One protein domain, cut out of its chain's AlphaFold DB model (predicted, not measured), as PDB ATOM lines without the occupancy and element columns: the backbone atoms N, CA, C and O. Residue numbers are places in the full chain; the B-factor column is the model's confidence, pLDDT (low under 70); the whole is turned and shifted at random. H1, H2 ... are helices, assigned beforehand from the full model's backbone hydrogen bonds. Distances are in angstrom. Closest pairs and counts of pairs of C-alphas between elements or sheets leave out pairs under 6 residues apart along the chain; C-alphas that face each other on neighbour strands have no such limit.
ATOM      1  N   LYS A   5     -27.583  -6.272  17.424       93.69
ATOM      2  CA  LYS A   5     -28.676  -5.750  16.593       93.69
ATOM      3  C   LYS A   5     -28.799  -4.226  16.607       93.69
ATOM      4  O   LYS A   5     -28.987  -3.587  15.579       93.69
ATOM      5  N   GLU A   6     -28.729  -3.617  17.784       94.31
ATOM      6  CA  GLU A   6     -28.782  -2.155  17.895       94.31
ATOM      7  C   GLU A   6     -27.517  -1.520  17.307       94.31
ATOM      8  O   GLU A   6     -27.577  -0.446  16.711       94.31
ATOM      9  N   ILE A   7     -26.376  -2.201  17.442       94.31
ATOM     10  CA  ILE A   7     -25.102  -1.776  16.856       94.31
ATOM     11  C   ILE A   7     -25.141  -1.898  15.329       94.31
ATOM     12  O   ILE A   7     -24.709  -0.968  14.652       94.31
ATOM     13  N   SER A   8     -25.675  -2.990  14.773       95.44
ATOM     14  CA  SER A   8     -25.775  -3.171  13.319       95.44
ATOM     15  C   SER A   8     -26.672  -2.114  12.683       95.44
ATOM     16  O   SER A   8     -26.291  -1.508  11.683       95.44
ATOM     17  N   PHE A   9     -27.805  -1.811  13.324       96.31
ATOM     18  CA  PHE A   9     -28.687  -0.723  12.911       96.31
ATOM     19  C   PHE A   9     -27.977   0.639  12.951       96.31
ATOM     20  O   PHE A   9     -28.036   1.391  11.981       96.31
ATOM     21  N   LEU A  10     -27.267   0.947  14.043       94.75
ATOM     22  CA  LEU A  10     -26.542   2.211  14.200       94.75
ATOM     23  C   LEU A  10     -25.423   2.382  13.161       94.75
ATOM     24  O   LEU A  10     -25.225   3.477  12.639       94.75
ATOM     25  N   LEU A  11     -24.677   1.312  12.887       94.56
ATOM     26  CA  LEU A  11     -23.556   1.317  11.945       94.56
ATOM     27  C   LEU A  11     -23.995   1.109  10.489       94.56
ATOM     28  O   LEU A  11     -23.157   1.185   9.594       94.56
ATOM     29  N   ASN A  12     -25.289   0.869  10.256       95.81
ATOM     30  CA  ASN A  12     -25.866   0.545   8.955       95.81
ATOM     31  C   ASN A  12     -25.149  -0.637   8.268       95.81
ATOM     32  O   ASN A  12     -24.766  -0.564   7.099       95.81
ATOM     33  N   VAL A  13     -24.944  -1.718   9.025       95.50
ATOM     34  CA  VAL A  13     -24.359  -2.985   8.555       95.50
ATOM     35  C   VAL A  13     -25.345  -4.132   8.758       95.50
ATOM     36  O   VAL A  13     -26.292  -4.024   9.534       95.50
ATOM     37  N   ASP A  14     -25.120  -5.247   8.068       96.81
ATOM     38  CA  ASP A  14     -25.947  -6.441   8.226       96.81
ATOM     39  C   ASP A  14     -25.779  -7.057   9.630       96.81
ATOM     40  O   ASP A  14     -24.661  -7.260  10.111       96.81
ATOM     41  N   GLU A  15     -26.901  -7.337  10.304       95.31
ATOM     42  CA  GLU A  15     -26.926  -7.891  11.665       95.31
ATOM     43  C   GLU A  15     -26.318  -9.294  11.742       95.31
ATOM     44  O   GLU A  15     -25.605  -9.595  12.703       95.31
ATOM     45  N   ILE A  16     -26.600 -10.146  10.755       96.38
ATOM     46  CA  ILE A  16     -26.154 -11.541  10.741       96.38
ATOM     47  C   ILE A  16     -24.642 -11.563  10.541       96.38
ATOM     48  O   ILE A  16     -23.933 -12.170  11.345       96.38
ATOM     49  N   ILE A  17     -24.146 -10.807   9.557       96.06
ATOM     50  CA  ILE A  17     -22.707 -10.688   9.290       96.06
ATOM     51  C   ILE A  17     -21.982 -10.124  10.515       96.06
ATOM     52  O   ILE A  17     -20.998 -10.708  10.961       96.06
ATOM     53  N   LEU A  18     -22.485  -9.040  11.117       96.12
ATOM     54  CA  LEU A  18     -21.858  -8.460  12.308       96.12
ATOM     55  C   LEU A  18     -21.828  -9.454  13.480       96.12
ATOM     56  O   LEU A  18     -20.852  -9.511  14.230       96.12
ATOM     57  N   THR A  19     -22.896 -10.228  13.656       96.31
ATOM     58  CA  THR A  19     -22.981 -11.229  14.723       96.31
ATOM     59  C   THR A  19     -21.969 -12.353  14.503       96.31
ATOM     60  O   THR A  19     -21.249 -12.717  15.439       96.31
ATOM     61  N   ASP A  20     -21.846 -12.857  13.277       96.81
ATOM     62  CA  ASP A  20     -20.859 -13.879  12.912       96.81
ATOM     63  C   ASP A  20     -19.423 -13.361  13.075       96.81
ATOM     64  O   ASP A  20     -18.565 -14.032  13.664       96.81
ATOM     65  N   ASP A  21     -19.174 -12.119  12.667       96.94
ATOM     66  CA  ASP A  21     -17.898 -11.423  12.823       96.94
ATOM     67  C   ASP A  21     -17.507 -11.232  14.297       96.94
ATOM     68  O   ASP A  21     -16.327 -11.304  14.649       96.94
ATOM     69  N   ILE A  22     -18.469 -10.979  15.190       96.12
ATOM     70  CA  ILE A  22     -18.224 -10.901  16.640       96.12
ATOM     71  C   ILE A  22     -17.955 -12.299  17.220       96.12
ATOM     72  O   ILE A  22     -17.123 -12.466  18.122       96.12
ATOM     73  N   ASN A  23     -18.634 -13.325  16.714       95.81
ATOM     74  CA  ASN A  23     -18.475 -14.694  17.198       95.81
ATOM     75  C   ASN A  23     -17.176 -15.356  16.716       95.81
ATOM     76  O   ASN A  23     -16.658 -16.249  17.392       95.81
ATOM     77  N   THR A  24     -16.593 -14.866  15.625       96.94
ATOM     78  CA  THR A  24     -15.351 -15.396  15.056       96.94
ATOM     79  C   THR A  24     -14.122 -15.017  15.891       96.94
ATOM     80  O   THR A  24     -13.824 -13.845  16.146       96.94
ATOM     81  N   ILE A  25     -13.362 -16.026  16.331       94.88
ATOM     82  CA  ILE A  25     -12.128 -15.836  17.109       94.88
ATOM     83  C   ILE A  25     -11.066 -15.159  16.235       94.88
ATOM     84  O   ILE A  25     -10.803 -15.581  15.115       94.88
ATOM     85  N   GLY A  26     -10.433 -14.113  16.768       92.25
ATOM     86  CA  GLY A  26      -9.401 -13.350  16.062       92.25
ATOM     87  C   GLY A  26      -9.942 -12.279  15.111       92.25
ATOM     88  O   GLY A  26      -9.162 -11.449  14.649       92.25
ATOM     89  N   HIS A  27     -11.257 -12.229  14.870       96.56
ATOM     90  CA  HIS A  27     -11.841 -11.193  14.030       96.56
ATOM     91  C   HIS A  27     -11.802  -9.816  14.732       96.56
ATOM     92  O   HIS A  27     -12.107  -9.723  15.930       96.56
ATOM     93  N   PRO A  28     -11.450  -8.720  14.031       96.06
ATOM     94  CA  PRO A  28     -11.368  -7.389  14.636       96.06
ATOM     95  C   PRO A  28     -12.674  -6.921  15.288       96.06
ATOM     96  O   PRO A  28     -12.627  -6.280  16.342       96.06
ATOM     97  N   ALA A  29     -13.830  -7.284  14.719       94.88
ATOM     98  CA  ALA A  29     -15.140  -6.923  15.265       94.88
ATOM     99  C   ALA A  29     -15.363  -7.502  16.668       94.88
ATOM    100  O   ALA A  29     -15.852  -6.798  17.550       94.88
ATOM    101  N   ARG A  30     -14.914  -8.741  16.920       95.12
ATOM    102  CA  ARG A  30     -14.959  -9.363  18.251       95.12
ATOM    103  C   ARG A  30     -14.213  -8.522  19.280       95.12
ATOM    104  O   ARG A  30     -14.750  -8.202  20.340       95.12
ATOM    105  N   LYS A  31     -12.973  -8.140  18.963       94.81
ATOM    106  CA  LYS A  31     -12.143  -7.319  19.855       94.81
ATOM    107  C   LYS A  31     -12.776  -5.945  20.088       94.81
ATOM    108  O   LYS A  31     -12.839  -5.498  21.229       94.81
ATOM    109  N   ALA A  32     -13.264  -5.298  19.031       94.94
ATOM    110  CA  ALA A  32     -13.926  -3.998  19.125       94.94
ATOM    111  C   ALA A  32     -15.186  -4.055  20.005       94.94
ATOM    112  O   ALA A  32     -15.351  -3.212  20.885       94.94
ATOM    113  N   PHE A  33     -16.022  -5.083  19.832       95.00
ATOM    114  CA  PHE A  33     -17.234  -5.288  20.621       95.00
ATOM    115  C   PHE A  33     -16.928  -5.452  22.116       95.00
ATOM    116  O   PHE A  33     -17.458  -4.707  22.940       95.00
ATOM    117  N   PHE A  34     -16.019  -6.364  22.483       93.81
ATOM    118  CA  PHE A  34     -15.674  -6.586  23.893       93.81
ATOM    119  C   PHE A  34     -14.950  -5.396  24.533       93.81
ATOM    120  O   PHE A  34     -15.173  -5.106  25.714       93.81
ATOM    121  N   ASN A  35     -14.134  -4.668  23.766       94.69
ATOM    122  CA  ASN A  35     -13.548  -3.413  24.229       94.69
ATOM    123  C   ASN A  35     -14.644  -2.382  24.525       94.69
ATOM    124  O   ASN A  35     -14.662  -1.821  25.617       94.69
ATOM    125  N   GLY A  36     -15.595  -2.190  23.606       94.00
ATOM    126  CA  GLY A  36     -16.716  -1.265  23.794       94.00
ATOM    127  C   GLY A  36     -17.590  -1.622  24.999       94.00
ATOM    128  O   GLY A  36     -17.942  -0.742  25.789       94.00
ATOM    129  N   VAL A  37     -17.874  -2.913  25.199       93.94
ATOM    130  CA  VAL A  37     -18.556  -3.438  26.397       93.94
ATOM    131  C   VAL A  37     -17.790  -3.077  27.672       93.94
ATOM    132  O   VAL A  37     -18.372  -2.534  28.610       93.94
ATOM    133  N   SER A  38     -16.478  -3.321  27.696       93.12
ATOM    134  CA  SER A  38     -15.636  -3.063  28.870       93.12
ATOM    135  C   SER A  38     -15.537  -1.571  29.193       93.12
ATOM    136  O   SER A  38     -15.689  -1.181  30.352       93.12
ATOM    137  N   THR A  39     -15.351  -0.727  28.175       95.00
ATOM    138  CA  THR A  39     -15.332   0.734  28.317       95.00
ATOM    139  C   THR A  39     -16.675   1.256  28.822       95.00
ATOM    140  O   THR A  39     -16.707   2.030  29.774       95.00
ATOM    141  N   SER A  40     -17.789   0.773  28.266       93.38
ATOM    142  CA  SER A  40     -19.133   1.165  28.715       93.38
ATOM    143  C   SER A  40     -19.386   0.769  30.171       93.38
ATOM    144  O   SER A  40     -19.959   1.543  30.937       93.38
ATOM    145  N   ALA A  41     -18.940  -0.422  30.580       91.94
ATOM    146  CA  ALA A  41     -19.062  -0.886  31.959       91.94
ATOM    147  C   ALA A  41     -18.187  -0.080  32.935       91.94
ATOM    148  O   ALA A  41     -18.589   0.156  34.076       91.94
ATOM    149  N   LEU A  42     -16.987   0.339  32.519       93.19
ATOM    150  CA  LEU A  42     -16.156   1.253  33.304       93.19
ATOM    151  C   LEU A  42     -16.857   2.603  33.481       93.19
ATOM    152  O   LEU A  42     -17.051   3.036  34.614       93.19
ATOM    153  N   GLN A  43     -17.323   3.196  32.386       95.31
ATOM    154  CA  GLN A  43     -17.962   4.507  32.412       95.31
ATOM    155  C   GLN A  43     -19.271   4.508  33.213       95.31
ATOM    156  O   GLN A  43     -19.561   5.451  33.942       95.31
ATOM    157  N   LEU A  44     -20.041   3.416  33.170       93.38
ATOM    158  CA  LEU A  44     -21.212   3.255  34.034       93.38
ATOM    159  C   LEU A  44     -20.833   3.277  35.525       93.38
ATOM    160  O   LEU A  44     -21.524   3.913  36.318       93.38
ATOM    161  N   ARG A  45     -19.741   2.608  35.916       92.19
ATOM    162  CA  ARG A  45     -19.264   2.606  37.310       92.19
ATOM    163  C   ARG A  45     -18.780   3.984  37.749       92.19
ATOM    164  O   ARG A  45     -19.059   4.383  38.879       92.19
ATOM    165  N   GLU A  46     -18.105   4.713  36.867       94.62
ATOM    166  CA  GLU A  46     -17.701   6.100  37.115       94.62
ATOM    167  C   GLU A  46     -18.923   6.999  37.324       94.62
ATOM    168  O   GLU A  46     -19.010   7.666  38.353       94.62
ATOM    169  N   ASN A  47     -19.929   6.911  36.449       95.25
ATOM    170  CA  ASN A  47     -21.175   7.670  36.582       95.25
ATOM    171  C   ASN A  47     -21.927   7.342  37.883       95.25
ATOM    172  O   ASN A  47     -22.458   8.237  38.540       95.25
ATOM    173  N   ILE A  48     -21.977   6.063  38.282       94.25
ATOM    174  CA  ILE A  48     -22.581   5.656  39.563       94.25
ATOM    175  C   ILE A  48     -21.825   6.303  40.727       94.25
ATOM    176  O   ILE A  48     -22.453   6.868  41.622       94.25
ATOM    177  N   ARG A  49     -20.489   6.268  40.708       94.38
ATOM    178  CA  ARG A  49     -19.661   6.904  41.739       94.38
ATOM    179  C   ARG A  49     -19.901   8.414  41.805       94.38
ATOM    180  O   ARG A  49     -20.078   8.944  42.898       94.38
ATOM    181  N   GLU A  50     -19.923   9.102  40.668       96.75
ATOM    182  CA  GLU A  50     -20.184  10.546  40.606       96.75
ATOM    183  C   GLU A  50     -21.574  10.896  41.142       96.75
ATOM    184  O   GLU A  50     -21.713  11.794  41.974       96.75
ATOM    185  N   ALA A  51     -22.598  10.136  40.752       95.81
ATOM    186  CA  ALA A  51     -23.952  10.315  41.260       95.81
ATOM    187  C   ALA A  51     -24.042  10.061  42.776       95.81
ATOM    188  O   ALA A  51     -24.774  10.764  43.472       95.81
ATOM    189  N   ALA A  52     -23.286   9.096  43.308       95.31
ATOM    190  CA  ALA A  52     -23.209   8.855  44.747       95.31
ATOM    191  C   ALA A  52     -22.570  10.042  45.490       95.31
ATOM    192  O   ALA A  52     -23.087  10.455  46.527       95.31
ATOM    193  N   ILE A  53     -21.504  10.635  44.937       94.56
ATOM    194  CA  ILE A  53     -20.875  11.856  45.478       94.56
ATOM    195  C   ILE A  53     -21.862  13.031  45.459       94.56
ATOM    196  O   ILE A  53     -21.920  13.801  46.414       94.56
ATOM    197  N   ALA A  54     -22.678  13.136  44.410       96.31
ATOM    198  CA  ALA A  54     -23.744  14.130  44.308       96.31
ATOM    199  C   ALA A  54     -24.945  13.860  45.244       96.31
ATOM    200  O   ALA A  54     -25.874  14.663  45.291       96.31
ATOM    201  N   GLY A  55     -24.939  12.751  45.994       94.50
ATOM    202  CA  GLY A  55     -25.956  12.430  46.996       94.50
ATOM    203  C   GLY A  55     -27.118  11.567  46.499       94.50
ATOM    204  O   GLY A  55     -28.127  11.476  47.195       94.50
ATOM    205  N   SER A  56     -27.009  10.920  45.332       96.44
ATOM    206  CA  SER A  56     -28.020   9.969  44.841       96.44
ATOM    207  C   SER A  56     -28.147   8.767  45.791       96.44
ATOM    208  O   SER A  56     -27.206   7.968  45.881       96.44
ATOM    209  N   PRO A  57     -29.304   8.560  46.455       94.44
ATOM    210  CA  PRO A  57     -29.474   7.451  47.397       94.44
ATOM    211  C   PRO A  57     -29.330   6.079  46.729       94.44
ATOM    212  O   PRO A  57     -28.741   5.164  47.300       94.44
ATOM    213  N   PHE A  58     -29.822   5.952  45.491       94.44
ATOM    214  CA  PHE A  58     -29.691   4.732  44.694       94.44
ATOM    215  C   PHE A  58     -28.221   4.395  44.423       94.44
ATOM    216  O   PHE A  58     -27.780   3.270  44.642       94.44
ATOM    217  N   SER A  59     -27.446   5.387  43.987       94.19
ATOM    218  CA  SER A  59     -26.044   5.187  43.626       94.19
ATOM    219  C   SER A  59     -25.179   4.861  44.844       94.19
ATOM    220  O   SER A  59     -24.284   4.026  44.750       94.19
ATOM    221  N   ILE A  60     -25.477   5.463  46.001       94.06
ATOM    222  CA  ILE A  60     -24.818   5.138  47.273       94.06
ATOM    223  C   ILE A  60     -25.071   3.674  47.655       94.06
ATOM    224  O   ILE A  60     -24.122   2.961  47.989       94.06
ATOM    225  N   ALA A  61     -26.322   3.211  47.575       94.62
ATOM    226  CA  ALA A  61     -26.672   1.824  47.882       94.62
ATOM    227  C   ALA A  61     -25.960   0.830  46.945       94.62
ATOM    228  O   ALA A  61     -25.436  -0.188  47.401       94.62
ATOM    229  N   GLU A  62     -25.869   1.145  45.651       93.31
ATOM    230  CA  GLU A  62     -25.180   0.283  44.686       93.31
ATOM    231  C   GLU A  62     -23.664   0.230  44.943       93.31
ATOM    232  O   GLU A  62     -23.070  -0.850  44.922       93.31
ATOM    233  N   CYS A  63     -23.030   1.358  45.287       91.00
ATOM    234  CA  CYS A  63     -21.630   1.371  45.720       91.00
ATOM    235  C   CYS A  63     -21.401   0.503  46.969       91.00
ATOM    236  O   CYS A  63     -20.432  -0.257  47.014       91.00
ATOM    237  N   GLN A  64     -22.286   0.581  47.966       92.88
ATOM    238  CA  GLN A  64     -22.189  -0.242  49.179       92.88
ATOM    239  C   GLN A  64     -22.297  -1.736  48.862       92.88
ATOM    240  O   GLN A  64     -21.500  -2.528  49.366       92.88
ATOM    241  N   LYS A  65     -23.227  -2.118  47.983       92.81
ATOM    242  CA  LYS A  65     -23.388  -3.502  47.527       92.81
ATOM    243  C   LYS A  65     -22.131  -4.029  46.829       92.81
ATOM    244  O   LYS A  65     -21.700  -5.142  47.116       92.81
ATOM    245  N   LEU A  66     -21.518  -3.228  45.953       88.25
ATOM    246  CA  LEU A  66     -20.269  -3.605  45.280       88.25
ATOM    247  C   LEU A  66     -19.126  -3.830  46.279       88.25
ATOM    248  O   LEU A  66     -18.412  -4.825  46.173       88.25
ATOM    249  N   ILE A  67     -18.993  -2.953  47.279       89.31
ATOM    250  CA  ILE A  67     -17.990  -3.098  48.344       89.31
ATOM    251  C   ILE A  67     -18.237  -4.377  49.153       89.31
ATOM    252  O   ILE A  67     -17.298  -5.128  49.406       89.31
ATOM    253  N   MET A  68     -19.487  -4.652  49.538       90.31
ATOM    254  CA  MET A  68     -19.838  -5.858  50.298       90.31
ATOM    255  C   MET A  68     -19.508  -7.142  49.536       90.31
ATOM    256  O   MET A  68     -18.914  -8.052  50.115       90.31
ATOM    257  N   ASN A  69     -19.835  -7.202  48.242       88.56
ATOM    258  CA  ASN A  69     -19.503  -8.355  47.406       88.56
ATOM    259  C   ASN A  69     -17.986  -8.582  47.359       88.56
ATOM    260  O   ASN A  69     -17.520  -9.695  47.576       88.56
ATOM    261  N   GLN A  70     -17.202  -7.520  47.170       85.06
ATOM    262  CA  GLN A  70     -15.751  -7.648  47.084       85.06
ATOM    263  C   GLN A  70     -15.104  -8.031  48.424       85.06
ATOM    264  O   GLN A  70     -14.176  -8.831  48.454       85.06
ATOM    265  N   LEU A  71     -15.625  -7.530  49.549       84.62
ATOM    266  CA  LEU A  71     -15.196  -7.966  50.884       84.62
ATOM    267  C   LEU A  71     -15.518  -9.444  51.141       84.62
ATOM    268  O   LEU A  71     -14.753 -10.122  51.825       84.62
ATOM    269  N   SER A  72     -16.630  -9.950  50.600       85.44
ATOM    270  CA  SER A  72     -16.986 -11.366  50.723       85.44
ATOM    271  C   SER A  72     -16.050 -12.285  49.934       85.44
ATOM    272  O   SER A  72     -15.759 -13.376  50.403       85.44
ATOM    273  N   GLU A  73     -15.515 -11.830  48.798       77.94
ATOM    274  CA  GLU A  73     -14.549 -12.591  47.992       77.94
ATOM    275  C   GLU A  73     -13.146 -12.638  48.617       77.94
ATOM    276  O   GLU A  73     -12.394 -13.568  48.351       77.94
ATOM    277  N   VAL A  74     -12.783 -11.650  49.444       74.00
ATOM    278  CA  VAL A  74     -11.467 -11.573  50.111       74.00
ATOM    279  C   VAL A  74     -11.426 -12.369  51.423       74.00
ATOM    280  O   VAL A  74     -10.351 -12.752  51.877       74.00
ATOM    281  N   ASN A  75     -12.583 -12.615  52.042       57.06
ATOM    282  CA  ASN A  75     -12.702 -13.339  53.313       57.06
ATOM    283  C   ASN A  75     -12.921 -14.859  53.149       57.06
ATOM    284  O   ASN A  75     -13.229 -15.533  54.135       57.06
ATOM    285  N   VAL A  76     -12.783 -15.383  51.927       50.59
ATOM    286  CA  VAL A  76     -12.805 -16.816  51.574       50.59
ATOM    287  C   VAL A  76     -11.400 -17.241  51.171       50.59
ATOM    288  O   VAL A  76     -10.989 -18.342  51.599       50.59
TER     289      VAL A  76
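Overview. This is residues 5 to 76 of the 76 residues of an uncharacterized protein of Prevotella sp. DNF00663 (UniProt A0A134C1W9). One long helix, H3, makes a beam with a part at each end: two short helices, H1 and H2, form a small head by its first residues, and the long helix H4 meets its last residues in a corner. H3 and H4 make a V, whose far arm, residues 64 to 76, sticks out free, and the stretch of H3 from residue 35 to 44 stands free between the two ends. The printed part has 72 residues, with four named helices in the order H1, H2, H3, H4 and no named strand; the class is all helix. The whole is extended, with a radius of gyration of the C-alphas of 17.5 A, and flat, spanning 42 by 33 by 14 A.

Arrangement. Start at residues 5 to 11, which are H1, and go on to residues 15 to 23, which are H2. These two touch only at the corner by their link, where the closest C-alphas, those of Ser 8 and Glu 15, are 5.1 A apart; their lines are about perpendicular, at 78 degrees. Next look at residues 28 to 53, which are H3. H3 touches H2 with residues 28 to 33 alone; the closest C-alphas, those of Ile 22 and Arg 30, are 4.0 A apart, and the lines are about perpendicular, at 88 degrees. At the other end of H3 find residues 57 to 74, which are H4. H3 with residues 48 to 53 alone and H4 with residues 58 to 63 alone touch each other; the closest C-alphas, those of Ala 52 and Ser 59, are 4.8 A apart. H3 and H4 run opposite ways at a steep tilt of 64 degrees. H1 is apart from H3 and H4, and H2 is apart from H4. In H1, H2, H3 and H4 every backbone O i to N i+4 pair is within hydrogen-bond range.

Along the chain. Find C-alpha 5 at (-28.676, -5.750, 16.593), where H1 begins; it ends at Leu 11. H2 runs from Glu 15 to Asn 23. Find C-alpha 28 at (-11.368, -7.389, 14.636); from there H3 runs 37.6 A to C-alpha 53 at (-20.875, 11.856, 45.478). H4 runs 26.3 A from Pro 57 to C-alpha 74 at (-11.467, -11.573, 50.111).

Size, cuts and confidence. The C-alphas farthest apart, those of Asn 12 and Asn 75, are 48.3 A from each other. The printed part has no cut, and the three links between helices are tight. The mean pLDDT of the printed part is 92.4; look to residues 75 to 76, the last being the chain's last residue, for the model's low confidence, under 70.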